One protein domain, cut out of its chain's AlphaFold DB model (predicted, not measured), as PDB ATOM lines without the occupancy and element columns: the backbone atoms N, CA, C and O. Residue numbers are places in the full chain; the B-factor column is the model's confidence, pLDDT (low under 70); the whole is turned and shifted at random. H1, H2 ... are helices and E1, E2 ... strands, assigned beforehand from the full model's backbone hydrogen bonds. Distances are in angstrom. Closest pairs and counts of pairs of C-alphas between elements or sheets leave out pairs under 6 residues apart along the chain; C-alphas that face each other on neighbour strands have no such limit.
ATOM      1  N   ARG A  26      -1.565 -33.023  -9.351       85.38
ATOM      2  CA  ARG A  26      -1.876 -33.134 -10.783       85.38
ATOM      3  C   ARG A  26      -2.632 -31.907 -11.296       85.38
ATOM      4  O   ARG A  26      -2.374 -31.471 -12.416       85.38
ATOM      5  N   VAL A  27      -3.559 -31.376 -10.504       89.31
ATOM      6  CA  VAL A  27      -4.402 -30.234 -10.892       89.31
ATOM      7  C   VAL A  27      -3.549 -28.977 -11.042       89.31
ATOM      8  O   VAL A  27      -3.638 -28.290 -12.055       89.31
ATOM      9  N   GLU A  28      -2.655 -28.734 -10.093       92.69
ATOM     10  CA  GLU A  28      -1.732 -27.604 -10.067       92.69
ATOM     11  C   GLU A  28      -0.733 -27.678 -11.215       92.69
ATOM     12  O   GLU A  28      -0.511 -26.682 -11.903       92.69
ATOM     13  N   ARG A  29      -0.189 -28.870 -11.498       91.44
ATOM     14  CA  ARG A  29       0.692 -29.078 -12.657       91.44
ATOM     15  C   ARG A  29      -0.030 -28.774 -13.972       91.44
ATOM     16  O   ARG A  29       0.562 -28.143 -14.841       91.44
ATOM     17  N   ILE A  30      -1.293 -29.180 -14.126       91.44
ATOM     18  CA  ILE A  30      -2.092 -28.865 -15.325       91.44
ATOM     19  C   ILE A  30      -2.381 -27.362 -15.410       91.44
ATOM     20  O   ILE A  30      -2.227 -26.780 -16.481       91.44
ATOM     21  N   LEU A  31      -2.757 -26.724 -14.298       94.62
ATOM     22  CA  LEU A  31      -3.000 -25.281 -14.233       94.62
ATOM     23  C   LEU A  31      -1.766 -24.492 -14.681       94.62
ATOM     24  O   LEU A  31      -1.868 -23.637 -15.556       94.62
ATOM     25  N   ILE A  32      -0.607 -24.802 -14.096       93.94
ATOM     26  CA  ILE A  32       0.661 -24.136 -14.403       93.94
ATOM     27  C   ILE A  32       1.042 -24.376 -15.860       93.94
ATOM     28  O   ILE A  32       1.410 -23.428 -16.544       93.94
ATOM     29  N   LYS A  33       0.901 -25.611 -16.354       92.19
ATOM     30  CA  LYS A  33       1.178 -25.947 -17.754       92.19
ATOM     31  C   LYS A  33       0.348 -25.082 -18.708       92.19
ATOM     32  O   LYS A  33       0.908 -24.396 -19.558       92.19
ATOM     33  N   ASN A  34      -0.971 -25.071 -18.522       93.12
ATOM     34  CA  ASN A  34      -1.889 -24.323 -19.381       93.12
ATOM     35  C   ASN A  34      -1.642 -22.811 -19.292       93.12
ATOM     36  O   ASN A  34      -1.685 -22.118 -20.305       93.12
ATOM     37  N   PHE A  35      -1.344 -22.299 -18.095       94.50
ATOM     38  CA  PHE A  35      -0.966 -20.902 -17.926       94.50
ATOM     39  C   PHE A  35       0.340 -20.572 -18.652       94.50
ATOM     40  O   PHE A  35       0.387 -19.574 -19.357       94.50
ATOM     41  N   SER A  36       1.388 -21.387 -18.506       91.44
ATOM     42  CA  SER A  36       2.676 -21.173 -19.174       91.44
ATOM     43  C   SER A  36       2.544 -21.195 -20.694       91.44
ATOM     44  O   SER A  36       3.159 -20.373 -21.363       91.44
ATOM     45  N   GLU A  37       1.713 -22.081 -21.242       90.56
ATOM     46  CA  GLU A  37       1.399 -22.102 -22.676       90.56
ATOM     47  C   GLU A  37       0.642 -20.830 -23.094       90.56
ATOM     48  O   GLU A  37       1.065 -20.126 -24.012       90.56
ATOM     49  N   ALA A  38      -0.419 -20.465 -22.368       92.81
ATOM     50  CA  ALA A  38      -1.217 -19.274 -22.657       92.81
ATOM     51  C   ALA A  38      -0.435 -17.959 -22.467       92.81
ATOM     52  O   ALA A  38      -0.695 -16.972 -23.160       92.81
ATOM     53  N   LEU A  39       0.548 -17.929 -21.562       91.44
ATOM     54  CA  LEU A  39       1.394 -16.766 -21.287       91.44
ATOM     55  C   LEU A  39       2.127 -16.294 -22.549       91.44
ATOM     56  O   LEU A  39       2.255 -15.087 -22.758       91.44
ATOM     57  N   PHE A  40       2.538 -17.224 -23.415       89.12
ATOM     58  CA  PHE A  40       3.284 -16.940 -24.646       89.12
ATOM     59  C   PHE A  40       2.463 -17.114 -25.934       89.12
ATOM     60  O   PHE A  40       2.962 -16.814 -27.019       89.12
ATOM     61  N   ASP A  41       1.206 -17.550 -25.835       90.31
ATOM     62  CA  ASP A  41       0.308 -17.692 -26.979       90.31
ATOM     63  C   ASP A  41      -0.322 -16.346 -27.384       90.31
ATOM     64  O   ASP A  41      -1.230 -15.827 -26.732       90.31
ATOM     65  N   ASN A  42       0.136 -15.791 -28.510       89.88
ATOM     66  CA  ASN A  42      -0.384 -14.539 -29.067       89.88
ATOM     67  C   ASN A  42      -1.841 -14.632 -29.563       89.88
ATOM     68  O   ASN A  42      -2.446 -13.594 -29.823       89.88
ATOM     69  N   SER A  43      -2.413 -15.834 -29.696       93.88
ATOM     70  CA  SER A  43      -3.825 -16.019 -30.055       93.88
ATOM     71  C   SER A  43      -4.784 -15.804 -28.874       93.88
ATOM     72  O   SER A  43      -5.972 -15.550 -29.080       93.88
ATOM     73  N   VAL A  44      -4.277 -15.845 -27.636       95.06
ATOM     74  CA  VAL A  44      -5.048 -15.597 -26.410       95.06
ATOM     75  C   VAL A  44      -4.741 -14.192 -25.904       95.06
ATOM     76  O   VAL A  44      -3.575 -13.851 -25.714       95.06
ATOM     77  N   SER A  45      -5.754 -13.359 -25.649       96.38
ATOM     78  CA  SER A  45      -5.501 -12.006 -25.135       96.38
ATOM     79  C   SER A  45      -4.907 -12.038 -23.714       96.38
ATOM     80  O   SER A  45      -5.286 -12.904 -22.920       96.38
ATOM     81  N   PRO A  46      -4.002 -11.110 -23.354       95.94
ATOM     82  CA  PRO A  46      -3.439 -11.024 -22.006       95.94
ATOM     83  C   PRO A  46      -4.501 -10.965 -20.900       95.94
ATOM     84  O   PRO A  46      -4.370 -11.634 -19.879       95.94
ATOM     85  N   GLU A  47      -5.593 -10.232 -21.118       95.38
ATOM     86  CA  GLU A  47      -6.712 -10.124 -20.175       95.38
ATOM     87  C   GLU A  47      -7.376 -11.478 -19.942       95.38
ATOM     88  O   GLU A  47      -7.727 -11.809 -18.810       95.38
ATOM     89  N   LYS A  48      -7.520 -12.278 -21.004       96.50
ATOM     90  CA  LYS A  48      -8.089 -13.618 -20.912       96.50
ATOM     91  C   LYS A  48      -7.174 -14.550 -20.126       96.50
ATOM     92  O   LYS A  48      -7.662 -15.278 -19.272       96.50
ATOM     93  N   VAL A  49      -5.854 -14.471 -20.326       96.25
ATOM     94  CA  VAL A  49      -4.891 -15.226 -19.503       96.25
ATOM     95  C   VAL A  49      -5.047 -14.863 -18.021       96.25
ATOM     96  O   VAL A  49      -5.121 -15.741 -17.164       96.25
ATOM     97  N   VAL A  50      -5.152 -13.574 -17.701       95.12
ATOM     98  CA  VAL A  50      -5.343 -13.135 -16.312       95.12
ATOM     99  C   VAL A  50      -6.654 -13.673 -15.728       95.12
ATOM    100  O   VAL A  50      -6.645 -14.240 -14.639       95.12
ATOM    101  N   GLN A  51      -7.773 -13.547 -16.443       94.06
ATOM    102  CA  GLN A  51      -9.091 -13.999 -15.971       94.06
ATOM    103  C   GLN A  51      -9.166 -15.525 -15.793       94.06
ATOM    104  O   GLN A  51      -9.700 -16.024 -14.796       94.06
ATOM    105  N   ASP A  52      -8.602 -16.274 -16.739       95.56
ATOM    106  CA  ASP A  52      -8.709 -17.731 -16.769       95.56
ATOM    107  C   ASP A  52      -7.798 -18.401 -15.733       95.56
ATOM    108  O   ASP A  52      -8.142 -19.470 -15.220       95.56
ATOM    109  N   TYR A  53      -6.682 -17.772 -15.346       95.81
ATOM    110  CA  TYR A  53      -5.655 -18.433 -14.533       95.81
ATOM    111  C   TYR A  53      -5.304 -17.735 -13.216       95.81
ATOM    112  O   TYR A  53      -4.853 -18.425 -12.300       95.81
ATOM    113  N   MET A  54      -5.506 -16.419 -13.080       94.50
ATOM    114  CA  MET A  54      -5.049 -15.663 -11.906       94.50
ATOM    115  C   MET A  54      -6.162 -15.364 -10.892       94.50
ATOM    116  O   MET A  54      -7.348 -15.394 -11.222       94.50
ATOM    117  N   ILE A  55      -5.770 -15.088  -9.644       93.38
ATOM    118  CA  ILE A  55      -6.664 -14.674  -8.551       93.38
ATOM    119  C   ILE A  55      -6.174 -13.382  -7.890       93.38
ATOM    120  O   ILE A  55      -4.973 -13.192  -7.693       93.38
ATOM    121  N   PHE A  56      -7.126 -12.533  -7.503       90.06
ATOM    122  CA  PHE A  56      -6.916 -11.249  -6.838       90.06
ATOM    123  C   PHE A  56      -7.837 -11.170  -5.614       90.06
ATOM    124  O   PHE A  56      -9.028 -11.452  -5.744       90.06
ATOM    125  N   ASP A  57      -7.313 -10.766  -4.455       86.50
ATOM    126  CA  ASP A  57      -8.122 -10.542  -3.244       86.50
ATOM    127  C   ASP A  57      -8.550  -9.075  -3.195       86.50
ATOM    128  O   ASP A  57      -8.041  -8.286  -2.401       86.50
ATOM    129  N   ILE A  58      -9.423  -8.689  -4.126       86.69
ATOM    130  CA  ILE A  58      -9.905  -7.315  -4.254       86.69
ATOM    131  C   ILE A  58     -11.423  -7.342  -4.395       86.69
ATOM    132  O   ILE A  58     -11.953  -7.757  -5.428       86.69
ATOM    133  N   ASP A  59     -12.113  -6.873  -3.357       84.75
ATOM    134  CA  ASP A  59     -13.578  -6.862  -3.302       84.75
ATOM    135  C   ASP A  59     -14.186  -5.705  -4.113       84.75
ATOM    136  O   ASP A  59     -15.292  -5.810  -4.651       84.75
ATOM    137  N   GLU A  60     -13.467  -4.582  -4.245       90.69
ATOM    138  CA  GLU A  60     -13.951  -3.436  -5.008       90.69
ATOM    139  C   GLU A  60     -13.780  -3.667  -6.515       90.69
ATOM    140  O   GLU A  60     -12.674  -3.716  -7.055       90.69
ATOM    141  N   LYS A  61     -14.903  -3.718  -7.242       89.31
ATOM    142  CA  LYS A  61     -14.930  -3.981  -8.692       89.31
ATOM    143  C   LYS A  61     -13.995  -3.075  -9.505       89.31
ATOM    144  O   LYS A  61     -13.412  -3.526 -10.490       89.31
ATOM    145  N   LYS A  62     -13.874  -1.798  -9.130       90.62
ATOM    146  CA  LYS A  62     -13.018  -0.834  -9.836       90.62
ATOM    147  C   LYS A  62     -11.537  -1.145  -9.625       90.62
ATOM    148  O   LYS A  62     -10.769  -1.125 -10.583       90.62
ATOM    149  N   GLU A  63     -11.147  -1.464  -8.398       88.12
ATOM    150  CA  GLU A  63      -9.774  -1.841  -8.067       88.12
ATOM    151  C   GLU A  63      -9.396  -3.181  -8.708       88.12
ATOM    152  O   GLU A  63      -8.316  -3.300  -9.286       88.12
ATOM    153  N   LEU A  64     -10.327  -4.141  -8.737       88.81
ATOM    154  CA  LEU A  64     -10.142  -5.414  -9.432       88.81
ATOM    155  C   LEU A  64      -9.865  -5.205 -10.928       88.81
ATOM    156  O   LEU A  64      -8.946  -5.805 -11.481       88.81
ATOM    157  N   GLN A  65     -10.610  -4.314 -11.593       90.06
ATOM    158  CA  GLN A  65     -10.353  -3.978 -12.999       90.06
ATOM    159  C   GLN A  65      -8.960  -3.374 -13.211       90.06
ATOM    160  O   GLN A  65      -8.309  -3.676 -14.214       90.06
ATOM    161  N   ILE A  66      -8.480  -2.553 -12.272       90.25
ATOM    162  CA  ILE A  66      -7.136  -1.963 -12.327       90.25
ATOM    163  C   ILE A  66      -6.074  -3.055 -12.170       90.25
ATOM    164  O   ILE A  66      -5.117  -3.076 -12.943       90.25
ATOM    165  N   ALA A  67      -6.237  -3.968 -11.212       88.94
ATOM    166  CA  ALA A  67      -5.302  -5.068 -10.987       88.94
ATOM    167  C   ALA A  67      -5.231  -6.012 -12.197       88.94
ATOM    168  O   ALA A  67      -4.138  -6.309 -12.684       88.94
ATOM    169  N   VAL A  68      -6.385  -6.379 -12.766       91.94
ATOM    170  CA  VAL A  68      -6.460  -7.174 -14.002       91.94
ATOM    171  C   VAL A  68      -5.754  -6.460 -15.154       91.94
ATOM    172  O   VAL A  68      -4.941  -7.071 -15.842       91.94
ATOM    173  N   SER A  69      -6.000  -5.158 -15.330       92.50
ATOM    174  CA  SER A  69      -5.354  -4.355 -16.380       92.50
ATOM    175  C   SER A  69      -3.832  -4.295 -16.214       92.50
ATOM    176  O   SER A  69      -3.093  -4.424 -17.188       92.50
ATOM    177  N   LYS A  70      -3.337  -4.143 -14.978       90.94
ATOM    178  CA  LYS A  70      -1.895  -4.141 -14.676       90.94
ATOM    179  C   LYS A  70      -1.250  -5.498 -14.954       90.94
ATOM    180  O   LYS A  70      -0.173  -5.546 -15.550       90.94
ATOM    181  N   ALA A  71      -1.898  -6.587 -14.544       91.25
ATOM    182  CA  ALA A  71      -1.416  -7.939 -14.803       91.25
ATOM    183  C   ALA A  71      -1.392  -8.241 -16.312       91.25
ATOM    184  O   ALA A  71      -0.394  -8.751 -16.821       91.25
ATOM    185  N   ALA A  72      -2.435  -7.841 -17.046       93.94
ATOM    186  CA  ALA A  72      -2.511  -7.989 -18.498       93.94
ATOM    187  C   ALA A  72      -1.396  -7.202 -19.204       93.94
ATOM    188  O   ALA A  72      -0.683  -7.756 -20.039       93.94
ATOM    189  N   ALA A  73      -1.161  -5.948 -18.803       91.19
ATOM    190  CA  ALA A  73      -0.061  -5.143 -19.329       91.19
ATOM    191  C   ALA A  73       1.311  -5.793 -19.073       91.19
ATOM    192  O   ALA A  73       2.174  -5.776 -19.949       91.19
ATOM    193  N   HIS A  74       1.515  -6.415 -17.907       88.38
ATOM    194  CA  HIS A  74       2.751  -7.150 -17.643       88.38
ATOM    195  C   HIS A  74       2.923  -8.362 -18.571       88.38
ATOM    196  O   HIS A  74       4.019  -8.573 -19.088       88.38
ATOM    197  N   ILE A  75       1.854  -9.116 -18.843       90.56
ATOM    198  CA  ILE A  75       1.882 -10.220 -19.818       90.56
ATOM    199  C   ILE A  75       2.227  -9.710 -21.224       90.56
ATOM    200  O   ILE A  75       3.038 -10.331 -21.910       90.56
ATOM    201  N   THR A  76       1.692  -8.561 -21.644       91.06
ATOM    202  CA  THR A  76       2.068  -7.932 -22.923       91.06
ATOM    203  C   THR A  76       3.569  -7.656 -22.987       91.06
ATOM    204  O   THR A  76       4.230  -8.078 -23.935       91.06
ATOM    205  N   VAL A  77       4.135  -7.047 -21.940       86.88
ATOM    206  CA  VAL A  77       5.580  -6.773 -21.850       86.88
ATOM    207  C   VAL A  77       6.406  -8.059 -21.922       86.88
ATOM    208  O   VAL A  77       7.458  -8.078 -22.560       86.88
ATOM    209  N   ILE A  78       5.941  -9.137 -21.284       86.00
ATOM    210  CA  ILE A  78       6.587 -10.453 -21.353       86.00
ATOM    211  C   ILE A  78       6.634 -10.945 -22.803       86.00
ATOM    212  O   ILE A  78       7.704 -11.317 -23.283       86.00
ATOM    213  N   ARG A  79       5.499 -10.906 -23.514       87.94
ATOM    214  CA  ARG A  79       5.379 -11.373 -24.905       87.94
ATOM    215  C   ARG A  79       6.237 -10.564 -25.875       87.94
ATOM    216  O   ARG A  79       6.913 -11.142 -26.722       87.94
ATOM    217  N   GLU A  80       6.280  -9.244 -25.717       86.12
ATOM    218  CA  GLU A  80       7.109  -8.351 -26.540       86.12
ATOM    219  C   GLU A  80       8.613  -8.620 -26.374       86.12
ATOM    220  O   GLU A  80       9.398  -8.434 -27.307       86.12
ATOM    221  N   LYS A  81       9.027  -9.096 -25.195       81.44
ATOM    222  CA  LYS A  81      10.434  -9.333 -24.850       81.44
ATOM    223  C   LYS A  81      10.916 -10.764 -25.091       81.44
ATOM    224  O   LYS A  81      12.101 -11.021 -24.899       81.44
ATOM    225  N   VAL A  82      10.073 -11.672 -25.597       74.50
ATOM    226  CA  VAL A  82      10.428 -13.087 -25.880       74.50
ATOM    227  C   VAL A  82      11.670 -13.244 -26.767       74.50
ATOM    228  O   VAL A  82      12.415 -14.221 -26.656       74.50
ATOM    229  N   ASN A  83      11.918 -12.277 -27.651       66.81
ATOM    230  CA  ASN A  83      13.054 -12.297 -28.572       66.81
ATOM    231  C   ASN A  83      14.271 -11.496 -28.093       66.81
ATOM    232  O   ASN A  83      15.276 -11.471 -28.799       66.81
ATOM    233  N   GLN A  84      14.207 -10.860 -26.922       65.88
ATOM    234  CA  GLN A  84      15.338 -10.133 -26.353       65.88
ATOM    235  C   GLN A  84      16.170 -11.071 -25.478       65.88
ATOM    236  O   GLN A  84      15.635 -11.791 -24.635       65.88
ATOM    237  N   ASP A  85      17.491 -11.061 -25.666       56.81
ATOM    238  CA  ASP A  85      18.388 -11.736 -24.735       56.81
ATOM    239  C   ASP A  85      18.316 -11.030 -23.380       56.81
ATOM    240  O   ASP A  85      18.653  -9.850 -23.236       56.81
ATOM    241  N   GLY A  86      17.856 -11.765 -22.368       53.75
ATOM    242  CA  GLY A  86      17.932 -11.313 -20.995       53.75
ATOM    243  C   GLY A  86      19.398 -11.203 -20.576       53.75
ATOM    244  O   GLY A  86      20.105 -12.205 -20.508       53.75
ATOM    245  N   GLY A  87      19.872  -9.987 -20.297       51.62
ATOM    246  CA  GLY A  87      21.100  -9.778 -19.530       51.62
ATOM    247  C   GLY A  87      21.000 -10.419 -18.140       51.62
ATOM    248  O   GLY A  87      19.935 -10.871 -17.729       51.62
ATOM    249  N   TRP A  88      22.089 -10.411 -17.366       44.44
ATOM    250  CA  TRP A  88      22.205 -11.166 -16.100       44.44
ATOM    251  C   TRP A  88      21.156 -10.842 -15.001       44.44
ATOM    252  O   TRP A  88      21.087 -11.533 -13.988       44.44
ATOM    253  N   LEU A  89      20.352  -9.788 -15.192       53.16
ATOM    254  CA  LEU A  89      19.311  -9.277 -14.287       53.16
ATOM    255  C   LEU A  89      17.917  -9.198 -14.938       53.16
ATOM    256  O   LEU A  89      17.010  -8.593 -14.368       53.16
ATOM    257  N   LEU A  90      17.739  -9.749 -16.139       57.28
ATOM    258  CA  LEU A  90      16.470  -9.704 -16.860       57.28
ATOM    259  C   LEU A  90      15.735 -11.048 -16.759       57.28
ATOM    260  O   LEU A  90      16.383 -12.081 -16.596       57.28
ATOM    261  N   PRO A  91      14.395 -11.050 -16.848       60.62
ATOM    262  CA  PRO A  91      13.620 -12.282 -16.859       60.62
ATOM    263  C   PRO A  91      14.067 -13.212 -17.981       60.62
ATOM    264  O   PRO A  91      14.356 -12.748 -19.088       60.62
ATOM    265  N   ASP A  92      14.103 -14.517 -17.716       66.38
ATOM    266  CA  ASP A  92      14.455 -15.488 -18.748       66.38
ATOM    267  C   ASP A  92      13.240 -15.801 -19.630       66.38
ATOM    268  O   ASP A  92      12.525 -16.784 -19.445       66.38
ATOM    269  N   TYR A  93      13.004 -14.945 -20.623       68.19
ATOM    270  CA  TYR A  93      11.922 -15.136 -21.589       68.19
ATOM    271  C   TYR A  93      12.168 -16.314 -22.550       68.19
ATOM    272  O   TYR A  93      11.275 -16.661 -23.328       68.19
ATOM    273  N   LYS A  94      13.343 -16.970 -22.502       64.50
ATOM    274  CA  LYS A  94      13.633 -18.157 -23.326       64.50
ATOM    275  C   LYS A  94      12.814 -19.370 -22.907       64.50
ATOM    276  O   LYS A  94      12.714 -20.295 -23.705       64.50
ATOM    277  N   VAL A  95      12.154 -19.335 -21.744       71.19
ATOM    278  CA  VAL A  95      11.156 -20.344 -21.354       71.19
ATOM    279  C   VAL A  95      10.096 -20.568 -22.445       71.19
ATOM    280  O   VAL A  95       9.664 -21.694 -22.645       71.19
ATOM    281  N   ALA A  96       9.756 -19.542 -23.237       71.19
ATOM    282  CA  ALA A  96       8.833 -19.663 -24.370       71.19
ATOM    283  C   ALA A  96       9.345 -20.577 -25.505       71.19
ATOM    284  O   ALA A  96       8.566 -21.036 -26.337       71.19
ATOM    285  N   LYS A  97      10.663 -20.797 -25.581       72.19
ATOM    286  CA  LYS A  97      11.339 -21.602 -26.612       72.19
ATOM    287  C   LYS A  97      11.643 -23.025 -26.136       72.19
ATOM    288  O   LYS A  97      12.058 -23.855 -26.946       72.19
ATOM    289  N   GLU A  98      11.448 -23.306 -24.850       75.06
ATOM    290  CA  GLU A  98      11.658 -24.630 -24.275       75.06
ATOM    291  C   GLU A  98      10.542 -25.567 -24.737       75.06
ATOM    292  O   GLU A  98       9.373 -25.398 -24.395       75.06
ATOM    293  N   LYS A  99      10.905 -26.570 -25.542       71.12
ATOM    294  CA  LYS A  99       9.949 -27.568 -26.047       71.12
ATOM    295  C   LYS A  99       9.497 -28.539 -24.961       71.12
ATOM    296  O   LYS A  99       8.427 -29.128 -25.070       71.12
ATOM    297  N   GLU A 100      10.331 -28.716 -23.942       82.62
ATOM    298  CA  GLU A 100      10.095 -29.639 -22.846       82.62
ATOM    299  C   GLU A 100      10.496 -28.992 -21.525       82.62
ATOM    300  O   GLU A 100      11.636 -28.568 -21.330       82.62
ATOM    301  N   TYR A 101       9.556 -28.969 -20.591       86.31
ATOM    302  CA  TYR A 101       9.771 -28.513 -19.229       86.31
ATOM    303  C   TYR A 101       9.094 -29.466 -18.248       86.31
ATOM    304  O   TYR A 101       8.217 -30.257 -18.604       86.31
ATOM    305  N   LYS A 102       9.515 -29.396 -16.988       88.81
ATOM    306  CA  LYS A 102       8.955 -30.189 -15.892       88.81
ATOM    307  C   LYS A 102       8.458 -29.255 -14.806       88.81
ATOM    308  O   LYS A 102       9.158 -28.328 -14.426       88.81
ATOM    309  N   ILE A 103       7.256 -29.507 -14.308       90.31
ATOM    310  CA  ILE A 103       6.682 -28.747 -13.198       90.31
ATOM    311  C   ILE A 103       6.813 -29.606 -11.953       90.31
ATOM    312  O   ILE A 103       6.301 -30.726 -11.946       90.31
ATOM    313  N   GLU A 104       7.481 -29.093 -10.928       88.88
ATOM    314  CA  GLU A 104       7.649 -29.773  -9.645       88.88
ATOM    315  C   GLU A 104       7.162 -28.896  -8.497       88.88
ATOM    316  O   GLU A 104       7.152 -27.663  -8.576       88.88
ATOM    317  N   TRP A 105       6.738 -29.553  -7.423       89.38
ATOM    318  CA  TRP A 105       6.439 -28.877  -6.175       89.38
ATOM    319  C   TRP A 105       7.742 -28.395  -5.537       89.38
ATOM    320  O   TRP A 105       8.745 -29.108  -5.557       89.38
ATOM    321  N   PHE A 106       7.753 -27.174  -4.995       86.00
ATOM    322  CA  PHE A 106       8.993 -26.572  -4.512       86.00
ATOM    323  C   PHE A 106       9.638 -27.383  -3.385       86.00
ATOM    324  O   PHE A 106      10.853 -27.536  -3.397       86.00
ATOM    325  N   LEU A 107       8.853 -27.936  -2.455       84.12
ATOM    326  CA  LEU A 107       9.403 -28.692  -1.324       84.12
ATOM    327  C   LEU A 107      10.093 -29.996  -1.757       84.12
ATOM    328  O   LEU A 107      11.127 -30.333  -1.194       84.12
ATOM    329  N   ASP A 108       9.601 -30.661  -2.808       81.38
ATOM    330  CA  ASP A 108      10.262 -31.847  -3.383       81.38
ATOM    331  C   ASP A 108      11.593 -31.492  -4.071       81.38
ATOM    332  O   ASP A 108      12.472 -32.338  -4.236       81.38
ATOM    333  N   PHE A 109      11.737 -30.240  -4.515       75.38
ATOM    334  CA  PHE A 109      12.932 -29.743  -5.194       75.38
ATOM    335  C   PHE A 109      13.924 -29.053  -4.243       75.38
ATOM    336  O   PHE A 109      15.123 -29.043  -4.524       75.38
ATOM    337  N   GLU A 110      13.456 -28.488  -3.125       70.44
ATOM    338  CA  GLU A 110      14.258 -27.704  -2.171       70.44
ATOM    339  C   GLU A 110      15.445 -28.509  -1.627       70.44
ATOM    340  O   GLU A 110      16.540 -27.967  -1.513       70.44
ATOM    341  N   GLU A 111      15.281 -29.815  -1.391       62.44
ATOM    342  CA  GLU A 111      16.358 -30.692  -0.900       62.44
ATOM    343  C   GLU A 111      17.526 -30.857  -1.887       62.44
ATOM    344  O   GLU A 111      18.650 -31.159  -1.486       62.44
ATOM    345  N   ILE A 112      17.276 -30.651  -3.181       57.75
ATOM    346  CA  ILE A 112      18.247 -30.836  -4.270       57.75
ATOM    347  C   ILE A 112      18.758 -29.469  -4.769       57.75
ATOM    348  O   ILE A 112      19.669 -29.382  -5.594       57.75
ATOM    349  N   SER A 113      18.192 -28.374  -4.258       58.97
ATOM    350  CA  SER A 113      18.432 -27.022  -4.741       58.97
ATOM    351  C   SER A 113      19.304 -26.195  -3.800       58.97
ATOM    352  O   SER A 113      19.174 -26.238  -2.583       58.97
ATOM    353  N   ILE A 114      20.162 -25.349  -4.374       55.41
ATOM    354  CA  ILE A 114      20.942 -24.338  -3.633       55.41
ATOM    355  C   ILE A 114      20.070 -23.096  -3.316       55.41
ATOM    356  O   ILE A 114      20.469 -22.203  -2.567       55.41
ATOM    357  N   LEU A 115      18.866 -23.020  -3.891       58.53
ATOM    358  CA  LEU A 115      18.014 -21.833  -3.881       58.53
ATOM    359  C   LEU A 115      17.205 -21.727  -2.582       58.53
ATOM    360  O   LEU A 115      16.603 -22.697  -2.126       58.53
ATOM    361  N   LYS A 116      17.127 -20.517  -2.015       61.25
ATOM    362  CA  LYS A 116      16.333 -20.222  -0.816       61.25
ATOM    363  C   LYS A 116      15.176 -19.299  -1.177       61.25
ATOM    364  O   LYS A 116      15.378 -18.128  -1.458       61.25
ATOM    365  N   LEU A 117      13.939 -19.788  -1.114       65.94
ATOM    366  CA  LEU A 117      12.787 -18.885  -1.142       65.94
ATOM    367  C   LEU A 117      12.656 -18.187   0.209       65.94
ATOM    368  O   LEU A 117      12.414 -18.842   1.226       65.94
ATOM    369  N   ASN A 118      12.776 -16.860   0.216       65.00
ATOM    370  CA  ASN A 118      12.615 -16.043   1.417       65.00
ATOM    371  C   ASN A 118      11.127 -15.747   1.698       65.00
ATOM    372  O   ASN A 118      10.675 -14.604   1.694       65.00
ATOM    373  N   ILE A 119      10.345 -16.814   1.875       69.12
ATOM    374  CA  ILE A 119       8.917 -16.783   2.216       69.12
ATOM    375  C   ILE A 119       8.655 -17.716   3.403       69.12
ATOM    376  O   ILE A 119       9.455 -18.609   3.696       69.12
ATOM    377  N   THR A 120       7.525 -17.527   4.092       73.56
ATOM    378  CA  THR A 120       7.153 -18.378   5.231       73.56
ATOM    379  C   THR A 120       7.019 -19.842   4.805       73.56
ATOM    380  O   THR A 120       6.588 -20.138   3.690       73.56
ATOM    381  N   ALA A 121       7.352 -20.773   5.706       74.81
ATOM    382  CA  ALA A 121       7.248 -22.212   5.442       74.81
ATOM    383  C   ALA A 121       5.831 -22.636   5.011       74.81
ATOM    384  O   ALA A 121       5.669 -23.536   4.195       74.81
ATOM    385  N   GLU A 122       4.806 -21.954   5.522       78.75
ATOM    386  CA  GLU A 122       3.418 -22.153   5.113       78.75
ATOM    387  C   GLU A 122       3.189 -21.776   3.644       78.75
ATOM    388  O   GLU A 122       2.644 -22.576   2.891       78.75
ATOM    389  N   LYS A 123       3.689 -20.615   3.200       77.75
ATOM    390  CA  LYS A 123       3.565 -20.178   1.801       77.75
ATOM    391  C   LYS A 123       4.358 -21.055   0.837       77.75
ATOM    392  O   LYS A 123       3.901 -21.272  -0.282       77.75
ATOM    393  N   LYS A 124       5.501 -21.611   1.264       81.00
ATOM    394  CA  LYS A 124       6.301 -22.547   0.447       81.00
ATOM    395  C   LYS A 124       5.499 -23.763  -0.021       81.00
ATOM    396  O   LYS A 124       5.746 -24.250  -1.119       81.00
ATOM    397  N   LYS A 125       4.511 -24.214   0.763       85.44
ATOM    398  CA  LYS A 125       3.652 -25.358   0.408       85.44
ATOM    399  C   LYS A 125       2.825 -25.126  -0.852       85.44
ATOM    400  O   LYS A 125       2.421 -26.097  -1.476       85.44
ATOM    401  N   ASN A 126       2.626 -23.876  -1.261       89.81
ATOM    402  CA  ASN A 126       1.878 -23.551  -2.471       89.81
ATOM    403  C   ASN A 126       2.780 -23.037  -3.601       89.81
ATOM    404  O   ASN A 126       2.288 -22.434  -4.556       89.81
ATOM    405  N   VAL A 127       4.097 -23.241  -3.495       88.75
ATOM    406  CA  VAL A 127       5.037 -22.851  -4.544       88.75
ATOM    407  C   VAL A 127       5.372 -24.031  -5.438       88.75
ATOM    408  O   VAL A 127       5.669 -25.131  -4.975       88.75
ATOM    409  N   TYR A 128       5.372 -23.765  -6.735       91.06
ATOM    410  CA  TYR A 128       5.788 -24.693  -7.771       91.06
ATOM    411  C   TYR A 128       6.860 -24.053  -8.639       91.06
ATOM    412  O   TYR A 128       6.919 -22.829  -8.797       91.06
ATOM    413  N   VAL A 129       7.703 -24.900  -9.214       88.56
ATOM    414  CA  VAL A 129       8.798 -24.499 -10.091       88.56
ATOM    415  C   VAL A 129       8.637 -25.152 -11.449       88.56
ATOM    416  O   VAL A 129       8.334 -26.341 -11.549       88.56
ATOM    417  N   LEU A 130       8.848 -24.370 -12.502       88.69
ATOM    418  CA  LEU A 130       9.002 -24.875 -13.857       88.69
ATOM    419  C   LEU A 130      10.495 -24.974 -14.147       88.69
ATOM    420  O   LEU A 130      11.233 -23.994 -14.064       88.69
ATOM    421  N   LEU A 131      10.926 -26.195 -14.425       86.19
ATOM    422  CA  LEU A 131      12.298 -26.609 -14.659       86.19
ATOM    423  C   LEU A 131      12.485 -26.934 -16.136       86.19
ATOM    424  O   LEU A 131      11.543 -27.369 -16.801       86.19
ATOM    425  N   ASN A 132      13.710 -26.823 -16.633       84.50
ATOM    426  CA  ASN A 132      14.048 -27.413 -17.925       84.50
ATOM    427  C   ASN A 132      13.933 -28.953 -17.898       84.50
ATOM    428  O   ASN A 132      13.819 -29.582 -16.838       84.50
ATOM    429  N   SER A 133      13.974 -29.583 -19.072       84.88
ATOM    430  CA  SER A 133      13.863 -31.043 -19.232       84.88
ATOM    431  C   SER A 133      14.872 -31.834 -18.379       84.88
ATOM    432  O   SER A 133      14.531 -32.893 -17.835       84.88
ATOM    433  N   GLU A 134      16.074 -31.289 -18.183       82.94
ATOM    434  CA  GLU A 134      17.164 -31.868 -17.386       82.94
ATOM    435  C   GLU A 134      17.003 -31.688 -15.865       82.94
ATOM    436  O   GLU A 134      17.772 -32.272 -15.104       82.94
ATOM    437  N   LYS A 135      16.003 -30.924 -15.396       81.06
ATOM    438  CA  LYS A 135      15.775 -30.581 -13.975       81.06
ATOM    439  C   LYS A 135      16.941 -29.856 -13.283       81.06
ATOM    440  O   LYS A 135      16.997 -29.834 -12.056       81.06
ATOM    441  N   ASN A 136      17.860 -29.254 -14.033       77.31
ATOM    442  CA  ASN A 136      19.033 -28.568 -13.475       77.31
ATOM    443  C   ASN A 136      18.902 -27.036 -13.475       77.31
ATOM    444  O   ASN A 136      19.706 -26.356 -12.839       77.31
ATOM    445  N   LYS A 137      17.882 -26.485 -14.143       77.81
ATOM    446  CA  LYS A 137      17.633 -25.043 -14.225       77.81
ATOM    447  C   LYS A 137      16.166 -24.728 -13.952       77.81
ATOM    448  O   LYS A 137      15.285 -25.286 -14.604       77.81
ATOM    449  N   ILE A 138      15.912 -23.790 -13.036       80.81
ATOM    450  CA  ILE A 138      14.588 -23.177 -12.865       80.81
ATOM    451  C   ILE A 138      14.399 -22.097 -13.921       80.81
ATOM    452  O   ILE A 138      15.255 -21.239 -14.119       80.81
ATOM    453  N   LEU A 139      13.255 -22.163 -14.583       81.56
ATOM    454  CA  LEU A 139      12.822 -21.245 -15.624       81.56
ATOM    455  C   LEU A 139      11.773 -20.265 -15.086       81.56
ATOM    456  O   LEU A 139      11.767 -19.102 -15.475       81.56
ATOM    457  N   GLN A 140      10.904 -20.710 -14.170       86.12
ATOM    458  CA  GLN A 140       9.841 -19.874 -13.606       86.12
ATOM    459  C   GLN A 140       9.366 -20.390 -12.240       86.12
ATOM    460  O   GLN A 140       9.353 -21.597 -11.996       86.12
ATOM    461  N   TYR A 141       8.932 -19.475 -11.371       86.81
ATOM    462  CA  TYR A 141       8.244 -19.788 -10.112       86.81
ATOM    463  C   TYR A 141       6.761 -19.446 -10.189       86.81
ATOM    464  O   TYR A 141       6.388 -18.451 -10.817       86.81
ATOM    465  N   PHE A 142       5.942 -20.207  -9.469       90.50
ATOM    466  CA  PHE A 142       4.506 -19.987  -9.329       90.50
ATOM    467  C   PHE A 142       4.112 -20.084  -7.864       90.50
ATOM    468  O   PHE A 142       4.454 -21.060  -7.205       90.50
ATOM    469  N   TYR A 143       3.380 -19.093  -7.368       91.12
ATOM    470  CA  TYR A 143       2.691 -19.155  -6.086       91.12
ATOM    471  C   TYR A 143       1.197 -19.320  -6.352       91.12
ATOM    472  O   TYR A 143       0.577 -18.478  -7.014       91.12
ATOM    473  N   LEU A 144       0.647 -20.434  -5.877       92.38
ATOM    474  CA  LEU A 144      -0.747 -20.801  -6.069       92.38
ATOM    475  C   LEU A 144      -1.558 -20.484  -4.814       92.38
ATOM    476  O   LEU A 144      -1.076 -20.572  -3.689       92.38
ATOM    477  N   GLU A 145      -2.816 -20.134  -5.019       89.88
ATOM    478  CA  GLU A 145      -3.780 -19.890  -3.954       89.88
ATOM    479  C   GLU A 145      -5.170 -20.197  -4.504       89.88
ATOM    480  O   GLU A 145      -5.477 -19.832  -5.638       89.88
ATOM    481  N   ASN A 146      -5.998 -20.917  -3.743       87.44
ATOM    482  CA  ASN A 146      -7.363 -21.277  -4.150       87.44
ATOM    483  C   ASN A 146      -7.461 -21.877  -5.574       87.44
ATOM    484  O   ASN A 146      -8.346 -21.520  -6.349       87.44
ATOM    485  N   ASN A 147      -6.542 -22.785  -5.933       88.50
ATOM    486  CA  ASN A 147      -6.453 -23.421  -7.262       88.50
ATOM    487  C   ASN A 147      -6.258 -22.443  -8.440       88.50
ATOM    488  O   ASN A 147      -6.620 -22.747  -9.576       88.50
ATOM    489  N   LYS A 148      -5.684 -21.266  -8.176       93.12
ATOM    490  CA  LYS A 148      -5.357 -20.230  -9.162       93.12
ATOM    491  C   LYS A 148      -3.936 -19.716  -8.936       93.12
ATOM    492  O   LYS A 148      -3.338 -19.927  -7.883       93.12
ATOM    493  N   ILE A 149      -3.383 -19.035  -9.935       93.75
ATOM    494  CA  ILE A 149      -2.066 -18.403  -9.844       93.75
ATOM    495  C   ILE A 149      -2.227 -17.049  -9.162       93.75
ATOM    496  O   ILE A 149      -2.802 -16.118  -9.722       93.75
ATOM    497  N   ARG A 150      -1.689 -16.920  -7.952       91.25
ATOM    498  CA  ARG A 150      -1.646 -15.633  -7.254       91.25
ATOM    499  C   ARG A 150      -0.488 -14.776  -7.750       91.25
ATOM    500  O   ARG A 150      -0.604 -13.562  -7.865       91.25
ATOM    501  N   SER A 151       0.646 -15.410  -8.029       88.56
ATOM    502  CA  SER A 151       1.838 -14.728  -8.521       88.56
ATOM    503  C   SER A 151       2.732 -15.683  -9.298       88.56
ATOM    504  O   SER A 151       2.760 -16.885  -9.028       88.56
ATOM    505  N   PHE A 152       3.504 -15.146 -10.236       87.75
ATOM    506  CA  PHE A 152       4.567 -15.873 -10.911       87.75
ATOM    507  C   PHE A 152       5.805 -14.991 -11.071       87.75
ATOM    508  O   PHE A 152       5.717 -13.760 -11.057       87.75
ATOM    509  N   SER A 153       6.965 -15.625 -11.235       82.62
ATOM    510  CA  SER A 153       8.232 -14.927 -11.431       82.62
ATOM    511  C   SER A 153       9.062 -15.568 -12.528       82.62
ATOM    512  O   SER A 153       9.439 -16.732 -12.423       82.62
ATOM    513  N   LEU A 154       9.369 -14.774 -13.553       73.69
ATOM    514  CA  LEU A 154      10.371 -15.081 -14.579       73.69
ATOM    515  C   LEU A 154      11.778 -14.590 -14.172       73.69
ATOM    516  O   LEU A 154      12.759 -14.853 -14.865       73.69
ATOM    517  N   PHE A 155      11.886 -13.861 -13.054       68.44
ATOM    518  CA  PHE A 155      13.152 -13.403 -12.490       68.44
ATOM    519  C   PHE A 155      13.744 -14.501 -11.608       68.44
ATOM    520  O   PHE A 155      13.543 -14.531 -10.395       68.44
ATOM    521  N   VAL A 156      14.488 -15.411 -12.225       62.81
ATOM    522  CA  VAL A 156      15.249 -16.436 -11.511       62.81
ATOM    523  C   VAL A 156      16.666 -15.902 -11.309       62.81
ATOM    524  O   VAL A 156      17.581 -16.221 -12.066       62.81
ATOM    525  N   LYS A 157      16.864 -15.027 -10.316       54.38
ATOM    526  CA  LYS A 157      18.225 -14.655  -9.904       54.38
ATOM    527  C   LYS A 157      18.778 -15.783  -9.041       54.38
ATOM    528  O   LYS A 157      18.030 -16.380  -8.272       54.38
ATOM    529  N   MET A 158      20.084 -16.044  -9.149       46.81
ATOM    530  CA  MET A 158      20.839 -16.857  -8.191       46.81
ATOM    531  C   MET A 158      20.324 -16.623  -6.758       46.81
ATOM    532  O   MET A 158      20.635 -15.608  -6.143       46.81
ATOM    533  N   ASN A 159      19.544 -17.580  -6.260       48.88
ATOM    534  CA  ASN A 159      19.055 -17.736  -4.887       48.88
ATOM    535  C   ASN A 159      17.861 -16.898  -4.414       48.88
ATOM    536  O   ASN A 159      17.479 -17.122  -3.275       48.88
ATOM    537  N   ASP A 160      17.212 -16.072  -5.246       49.94
ATOM    538  CA  ASP A 160      16.026 -15.297  -4.833       49.94
ATOM    539  C   ASP A 160      14.945 -15.250  -5.930       49.94
ATOM    540  O   ASP A 160      15.229 -14.927  -7.085       49.94
ATOM    541  N   ALA A 161      13.688 -15.523  -5.558       54.97
ATOM    542  CA  ALA A 161      12.516 -15.345  -6.419       54.97
ATOM    543  C   ALA A 161      11.701 -14.129  -5.963       54.97
ATOM    544  O   ALA A 161      11.387 -13.996  -4.778       54.97
ATOM    545  N   TRP A 162      11.335 -13.251  -6.896       56.94
ATOM    546  CA  TRP A 162      10.473 -12.099  -6.613       56.94
ATOM    547  C   TRP A 162       9.067 -12.359  -7.135       56.94
ATOM    548  O   TRP A 162       8.850 -12.421  -8.345       56.94
TER     549      TRP A 162
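AT A GLANCE: This is residues 26 to 162 of the 166 residues of an uncharacterized protein of hydrothermal vent metagenome (UniProt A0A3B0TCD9). A strongly twisted sheet of four antiparallel strands curls round the helix H1. H2 folds back beside H1 as a helical hairpin, and the longest helix, H3, crosses H2 off the sheet, while the short H4, H5 and H6 lie about the sheet. The printed part has 137 residues, with six named helices and four named strands in the order H1 H2 H3 H4 E1 H5 H6 E2 E3 E4; the sheet runs E1 E2 E3 E4, and the class is mixed, helices and strands. The whole is compact, with a radius of gyration of the C-alphas of 14.7 A and spans of 43 by 36 by 28 A.

IN THESE COORDINATES: The sheet holds E1, residues 101 to 105; E2, residues 127 to 132, 16.8 A long; E3, residues 138 to 145, 20.7 A; and E4, residues 148 to 153, 14.8 A, with C-alpha 153 at (8.232, -14.927, -11.431). H1 is residues 26 to 40, 21.9 A, with C-alpha 26 at (-1.876, -33.134, -10.783). H2 is residues 46 to 53, and H3 is residues 61 to 80, 28.7 A, with C-alpha 61 at (-14.930, -3.981, -8.692). H4 is residues 93 to 97, H5 residues 106 to 110 and H6 residues 121 to 124.

HOW THE PARTS SIT: E2, E3 and E4 form a meander, each strand the antiparallel neighbour of the one before; E2 and E3, and E3 and E4, are hairpins. N 102 and O 131 of E1 and E2 are within hydrogen-bond range at 2.9 A, as are N 128 and O 142 of E2 and E3 at 2.9 A, and N 143 and O 151 of E3 and E4 at 2.8 A. The sheet curls round residues 26 to 36 of H1; the closest C-alphas of H1 and E1 are those of Arg 29 and Ile 103, 6.0 A apart. H1 and H2 touch at a shallow tilt of 2 degrees, opposite ways, with the C-alphas of Phe 35 and Tyr 53 closest at 6.3 A. H2 only grazes the sheet, with residues 50 to 53. H3 is not on the sheet; its residues 68 to 76 touch H2 at a steep tilt of 68 degrees, only just short of about perpendicular, the C-alphas of Pro 46 and Ala 72 being closest at 4.7 A. H4 is on the same face as H1, at a height over the sheet of 9.7 A. H5 is on the opposite face, its closest C-alphas to E2 being Phe 106 and Tyr 128, 4.9 A. H6 only grazes the sheet, with residues 123 to 124. In H2, H3 and H5 every O i to N i+4 pair is within hydrogen-bond range; H1 has 10 of 11 and H4 0 of 1, with 2 of 2 O i to N i+3 pairs within range in H4, and H6 is too short for an O i to N i+4 pair.

THE WHOLE: The C-alphas farthest apart are those of Lys 62 and Glu 134, 43.9 A. The printed part has no cut, and the link from H3 to H4, residues 81 to 92, is long. Mean pLDDT of the printed part is 81.4; it is under 70 at residues 83 to 94, 111 to 119 and 155 to 162.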